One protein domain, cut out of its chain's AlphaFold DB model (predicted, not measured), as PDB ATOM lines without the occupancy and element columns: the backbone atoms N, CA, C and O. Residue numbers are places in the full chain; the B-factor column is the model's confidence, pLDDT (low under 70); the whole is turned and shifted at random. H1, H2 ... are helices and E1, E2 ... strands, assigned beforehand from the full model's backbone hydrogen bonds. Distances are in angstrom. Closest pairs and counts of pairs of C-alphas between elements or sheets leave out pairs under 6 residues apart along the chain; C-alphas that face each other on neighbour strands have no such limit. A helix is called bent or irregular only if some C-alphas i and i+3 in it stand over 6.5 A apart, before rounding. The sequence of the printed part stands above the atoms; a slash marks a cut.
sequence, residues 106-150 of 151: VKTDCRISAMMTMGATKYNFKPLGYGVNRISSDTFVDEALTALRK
ATOM      1  N   VAL A 106     108.834 -13.524  78.738       76.25
ATOM      2  CA  VAL A 106     109.695 -12.459  79.259       76.25
ATOM      3  C   VAL A 106     109.262 -12.155  80.695       76.25
ATOM      4  O   VAL A 106     108.079 -11.952  80.970       76.25
ATOM      5  N   LYS A 107     110.208 -12.128  81.640       83.31
ATOM      6  CA  LYS A 107     109.925 -11.708  83.027       83.31
ATOM      7  C   LYS A 107     109.470 -10.247  83.056       83.31
ATOM      8  O   LYS A 107     110.063  -9.416  82.364       83.31
ATOM      9  N   THR A 108     108.486  -9.915  83.893       77.69
ATOM     10  CA  THR A 108     107.929  -8.549  83.943       77.69
ATOM     11  C   THR A 108     108.985  -7.501  84.309       77.69
ATOM     12  O   THR A 108     108.972  -6.412  83.739       77.69
ATOM     13  N   ASP A 109     109.944  -7.842  85.172       78.94
ATOM     14  CA  ASP A 109     111.038  -6.931  85.547       78.94
ATOM     15  C   ASP A 109     111.962  -6.617  84.360       78.94
ATOM     16  O   ASP A 109     112.330  -5.469  84.120       78.94
ATOM     17  N   CYS A 110     112.289  -7.634  83.556       81.19
ATOM     18  CA  CYS A 110     113.131  -7.476  82.370       81.19
ATOM     19  C   CYS A 110     112.423  -6.655  81.281       81.19
ATOM     20  O   CYS A 110     113.056  -5.831  80.619       81.19
ATOM     21  N   ARG A 111     111.098  -6.809  81.153       85.81
ATOM     22  CA  ARG A 111     110.268  -6.013  80.241       85.81
ATOM     23  C   ARG A 111     110.386  -4.518  80.518       85.81
ATOM     24  O   ARG A 111     110.586  -3.756  79.581       85.81
ATOM     25  N   ILE A 112     110.238  -4.091  81.774       83.38
ATOM     26  CA  ILE A 112     110.246  -2.661  82.128       83.38
ATOM     27  C   ILE A 112     111.583  -2.029  81.731       83.38
ATOM     28  O   ILE A 112     111.594  -1.004  81.050       83.38
ATOM     29  N   SER A 113     112.693  -2.685  82.077       85.56
ATOM     30  CA  SER A 113     114.032  -2.231  81.695       85.56
ATOM     31  C   SER A 113     114.196  -2.154  80.178       85.56
ATOM     32  O   SER A 113     114.650  -1.134  79.667       85.56
ATOM     33  N   ALA A 114     113.760  -3.182  79.443       87.38
ATOM     34  CA  ALA A 114     113.845  -3.199  77.984       87.38
ATOM     35  C   ALA A 114     113.041  -2.057  77.333       87.38
ATOM     36  O   ALA A 114     113.542  -1.401  76.420       87.38
ATOM     37  N   MET A 115     111.827  -1.768  77.820       88.25
ATOM     38  CA  MET A 115     110.995  -0.668  77.307       88.25
ATOM     39  C   MET A 115     111.665   0.697  77.521       88.25
ATOM     40  O   MET A 115     111.706   1.507  76.594       88.25
ATOM     41  N   MET A 116     112.264   0.924  78.697       85.19
ATOM     42  CA  MET A 116     113.030   2.146  78.970       85.19
ATOM     43  C   MET A 116     114.267   2.267  78.071       85.19
ATOM     44  O   MET A 116     114.507   3.341  77.523       85.19
ATOM     45  N   THR A 117     115.023   1.180  77.870       90.00
ATOM     46  CA  THR A 117     116.198   1.166  76.979       90.00
ATOM     47  C   THR A 117     115.833   1.497  75.531       90.00
ATOM     48  O   THR A 117     116.599   2.172  74.851       90.00
ATOM     49  N   MET A 118     114.652   1.083  75.066       85.25
ATOM     50  CA  MET A 118     114.142   1.421  73.730       85.25
ATOM     51  C   MET A 118     113.567   2.846  73.627       85.25
ATOM     52  O   MET A 118     113.125   3.246  72.554       85.25
ATOM     53  N   GLY A 119     113.537   3.614  74.722       85.56
ATOM     54  CA  GLY A 119     112.968   4.967  74.758       85.56
ATOM     55  C   GLY A 119     111.437   5.006  74.835       85.56
ATOM     56  O   GLY A 119     110.846   6.085  74.806       85.56
ATOM     57  N   ALA A 120     110.776   3.855  74.974       83.62
ATOM     58  CA  ALA A 120     109.330   3.768  75.106       83.62
ATOM     59  C   ALA A 120     108.887   4.210  76.514       83.62
ATOM     60  O   ALA A 120     109.011   3.469  77.486       83.62
ATOM     61  N   THR A 121     108.327   5.417  76.627       81.25
ATOM     62  CA  THR A 121     107.841   5.979  77.907       81.25
ATOM     63  C   THR A 121     106.333   5.817  78.114       81.25
ATOM     64  O   THR A 121     105.848   5.894  79.242       81.25
ATOM     65  N   LYS A 122     105.576   5.561  77.039       81.44
ATOM     66  CA  LYS A 122     104.115   5.389  77.055       81.44
ATOM     67  C   LYS A 122     103.738   3.965  76.646       81.44
ATOM     68  O   LYS A 122     103.510   3.693  75.468       81.44
ATOM     69  N   TYR A 123     103.645   3.062  77.618       82.56
ATOM     70  CA  TYR A 123     103.273   1.662  77.392       82.56
ATOM     71  C   TYR A 123     102.309   1.135  78.461       82.56
ATOM     72  O   TYR A 123     102.051   1.783  79.474       82.56
ATOM     73  N   ASN A 124     101.737  -0.045  78.216       82.38
ATOM     74  CA  ASN A 124     100.792  -0.679  79.129       82.38
ATOM     75  C   ASN A 124     101.504  -1.227  80.380       82.38
ATOM     76  O   ASN A 124     102.390  -2.080  80.298       82.38
ATOM     77  N   PHE A 125     101.102  -0.774  81.567       81.06
ATOM     78  CA  PHE A 125     101.688  -1.230  82.830       81.06
ATOM     79  C   PHE A 125     101.188  -2.612  83.269       81.06
ATOM     80  O   PHE A 125     101.841  -3.240  84.098       81.06
ATOM     81  N   LYS A 126     100.081  -3.107  82.700       83.50
ATOM     82  CA  LYS A 126      99.473  -4.405  83.035       83.50
ATOM     83  C   LYS A 126      99.198  -5.240  81.768       83.50
ATOM     84  O   LYS A 126      98.038  -5.397  81.386       83.50
ATOM     85  N   PRO A 127     100.247  -5.752  81.095       83.06
ATOM     86  CA  PRO A 127     100.125  -6.728  80.007       83.06
ATOM     87  C   PRO A 127      99.387  -7.999  80.421       83.06
ATOM     88  O   PRO A 127      99.334  -8.360  81.602       83.06
ATOM     89  N   LEU A 128      98.933  -8.756  79.421       81.62
ATOM     90  CA  LEU A 128      98.517 -10.141  79.617       81.62
ATOM     91  C   LEU A 128      99.673 -10.942  80.250       81.62
ATOM     92  O   LEU A 128     100.790 -10.949  79.738       81.62
ATOM     93  N   GLY A 129      99.410 -11.585  81.393       76.75
ATOM     94  CA  GLY A 129     100.424 -12.309  82.172       76.75
ATOM     95  C   GLY A 129     101.098 -11.504  83.295       76.75
ATOM     96  O   GLY A 129     101.825 -12.080  84.105       76.75
ATOM     97  N   TYR A 130     100.798 -10.204  83.447       79.75
ATOM     98  CA  TYR A 130     101.385  -9.354  84.500       79.75
ATOM     99  C   TYR A 130     101.273  -9.957  85.914       79.75
ATOM    100  O   TYR A 130     102.246  -9.951  86.665       79.75
ATOM    101  N   GLY A 131     100.115 -10.534  86.258       78.81
ATOM    102  CA  GLY A 131      99.862 -11.134  87.577       78.81
ATOM    103  C   GLY A 131     100.710 -12.369  87.907       78.81
ATOM    104  O   GLY A 131     100.765 -12.764  89.065       78.81
ATOM    105  N   VAL A 132     101.392 -12.958  86.918       81.31
ATOM    106  CA  VAL A 132     102.226 -14.166  87.071       81.31
ATOM    107  C   VAL A 132     103.726 -13.831  86.945       81.31
ATOM    108  O   VAL A 132     104.566 -14.716  86.807       81.31
ATOM    109  N   ASN A 133     104.088 -12.539  86.972       80.75
ATOM    110  CA  ASN A 133     105.448 -12.024  86.744       80.75
ATOM    111  C   ASN A 133     106.106 -12.520  85.431       80.75
ATOM    112  O   ASN A 133     107.333 -12.610  85.307       80.75
ATOM    113  N   ARG A 134     105.286 -12.898  84.446       80.88
ATOM    114  CA  ARG A 134     105.716 -13.474  83.171       80.88
ATOM    115  C   ARG A 134     104.743 -13.047  82.088       80.88
ATOM    116  O   ARG A 134     103.550 -13.305  82.194       80.88
ATOM    117  N   ILE A 135     105.256 -12.431  81.038       84.75
ATOM    118  CA  ILE A 135     104.478 -12.056  79.857       84.75
ATOM    119  C   ILE A 135     104.953 -12.876  78.663       84.75
ATOM    120  O   ILE A 135     106.084 -13.354  78.668       84.75
ATOM    121  N   SER A 136     104.122 -13.058  77.642       86.25
ATOM    122  CA  SER A 136     104.578 -13.735  76.424       86.25
ATOM    123  C   SER A 136     105.482 -12.825  75.580       86.25
ATOM    124  O   SER A 136     105.396 -11.597  75.669       86.25
ATOM    125  N   SER A 137     106.336 -13.421  74.749       85.12
ATOM    126  CA  SER A 137     107.168 -12.712  73.774       85.12
ATOM    127  C   SER A 137     106.303 -11.912  72.798       85.12
ATOM    128  O   SER A 137     106.593 -10.750  72.537       85.12
ATOM    129  N   ASP A 138     105.189 -12.481  72.337       85.19
ATOM    130  CA  ASP A 138     104.269 -11.797  71.422       85.19
ATOM    131  C   ASP A 138     103.635 -10.568  72.081       85.19
ATOM    132  O   ASP A 138     103.597  -9.488  71.493       85.19
ATOM    133  N   THR A 139     103.219 -10.696  73.348       87.38
ATOM    134  CA  THR A 139     102.722  -9.564  74.146       87.38
ATOM    135  C   THR A 139     103.796  -8.491  74.312       87.38
ATOM    136  O   THR A 139     103.494  -7.306  74.205       87.38
ATOM    137  N   PHE A 140     105.051  -8.884  74.551       88.94
ATOM    138  CA  PHE A 140     106.156  -7.933  74.651       88.94
ATOM    139  C   PHE A 140     106.366  -7.164  73.343       88.94
ATOM    140  O   PHE A 140     106.453  -5.937  73.364       88.94
ATOM    141  N   VAL A 141     106.428  -7.877  72.217       88.94
ATOM    142  CA  VAL A 141     106.667  -7.288  70.894       88.94
ATOM    143  C   VAL A 141     105.536  -6.339  70.509       88.94
ATOM    144  O   VAL A 141     105.810  -5.222  70.070       88.94
ATOM    145  N   ASP A 142     104.277  -6.733  70.706       88.50
ATOM    146  CA  ASP A 142     103.132  -5.886  70.361       88.50
ATOM    147  C   ASP A 142     103.088  -4.601  71.205       88.50
ATOM    148  O   ASP A 142     102.890  -3.499  70.680       88.50
ATOM    149  N   GLU A 143     103.370  -4.710  72.507       87.38
ATOM    150  CA  GLU A 143     103.462  -3.545  73.388       87.38
ATOM    151  C   GLU A 143     104.634  -2.634  73.020       87.38
ATOM    152  O   GLU A 143     104.462  -1.412  72.989       87.38
ATOM    153  N   ALA A 144     105.801  -3.204  72.713       88.12
ATOM    154  CA  ALA A 144     106.982  -2.458  72.291       88.12
ATOM    155  C   ALA A 144     106.713  -1.692  70.991       88.12
ATOM    156  O   ALA A 144     106.902  -0.476  70.940       88.12
ATOM    157  N   LEU A 145     106.187  -2.365  69.964       89.12
ATOM    158  CA  LEU A 145     105.837  -1.734  68.690       89.12
ATOM    159  C   LEU A 145     104.770  -0.654  68.867       89.12
ATOM    160  O   LEU A 145     104.873   0.428  68.288       89.12
ATOM    161  N   THR A 146     103.752  -0.916  69.684       88.06
ATOM    162  CA  THR A 146     102.705   0.065  69.979       88.06
ATOM    163  C   THR A 146     103.261   1.296  70.687       88.06
ATOM    164  O   THR A 146     102.836   2.410  70.382       88.06
ATOM    165  N   ALA A 147     104.196   1.121  71.619       86.75
ATOM    166  CA  ALA A 147     104.818   2.233  72.326       86.75
ATOM    167  C   ALA A 147     105.732   3.054  71.405       86.75
ATOM    168  O   ALA A 147     105.665   4.280  71.432       86.75
ATOM    169  N   LEU A 148     106.507   2.393  70.537       85.94
ATOM    170  CA  LEU A 148     107.375   3.053  69.556       85.94
ATOM    171  C   LEU A 148     106.589   3.858  68.513       85.94
ATOM    172  O   LEU A 148     107.027   4.928  68.114       85.94
ATOM    173  N   ARG A 149     105.401   3.392  68.105       86.88
ATOM    174  CA  ARG A 149     104.510   4.149  67.203       86.88
ATOM    175  C   ARG A 149     103.903   5.408  67.840       86.88
ATOM    176  O   ARG A 149     103.320   6.212  67.122       86.88
ATOM    177  N   LYS A 150     103.956   5.532  69.170       76.56
ATOM    178  CA  LYS A 150     103.379   6.646  69.947       76.56
ATOM    179  C   LYS A 150     104.432   7.646  70.442       76.56
ATOM    180  O   LYS A 150     104.068   8.554  71.198       76.56
TER     181      LYS A 150
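Overview. This is residues 106 to 150 of the 151 residues of an uncharacterized protein of Batrachochytrium salamandrivorans (UniProt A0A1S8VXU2). Two helices, H1 and H2, run the same way roughly side by side, and the chain returns between them in one long loop, residues 118 to 133, that runs back along one side of the pair. The short strand E1 leads straight into H2, and beside E1 the first printed residues, 106 to 107, make a short antiparallel pairing. The printed part has 45 residues, with H1, E1 and H2 in that order along the chain; it is mostly helix, and no two named strands pair. The whole is compact, with a radius of gyration of the C-alphas of 9.4 A, and elongated in outline, spanning 27 by 16 by 15 A.

Arrangement. Begin at Val 106: residues 106 to 107 pair antiparallel with residues 134 to 135 of the strand E1, residues 134 to 136, which pairs with no named strand. Next look at the helix H1, residues 108 to 117, whose closest C-alpha to E1 is that of Thr 108, 5.5 A from that of Arg 134. Further along, H1 and the helix H2, residues 137 to 148, are close but not clearly touching, with 2 pairs of C-alphas within 8 A. Their closest C-alphas, those of Met 115 and Ala 144, are 6.7 A apart. Their lines stand at a shallow tilt of 31 degrees, and they run the same way. E1 and H2 meet only through their link, which is tight, with 0 residues between them. In H1 and H2 every O i to N i+4 pair is within hydrogen-bond range.

Along the chain. Find C-alpha 108 at (107.929, -8.549, 83.943); from there H1 runs 14.5 A to C-alpha 117 at (116.198, 1.166, 76.979). Then go on through residues 118 to 133, which hold no named element, to E1, whose first C-alpha, that of Arg 134, is at (105.716, -13.474, 83.171). E1 measures 6.8 A from first to last C-alpha. H2 follows at once from Ser 137 and runs 16.3 A to C-alpha 148 at (107.375, 3.053, 69.556). Neither helix is bent.

Size, cuts and confidence. Look for the two C-alphas farthest apart at Val 132 and Arg 149, 27.1 A from each other. The C-alphas of Val 106 and Lys 150, the first and last printed residues, are 22.2 A apart. The printed part has no cut. The link from H1 to E1 is long, with 16 residues between them, and their C-alphas lie 7 to 14 A from the mean of the C-alphas. In the B-factor column you will find a mean pLDDT of 83.9 for the printed part of this model, and no printed residue is under 70.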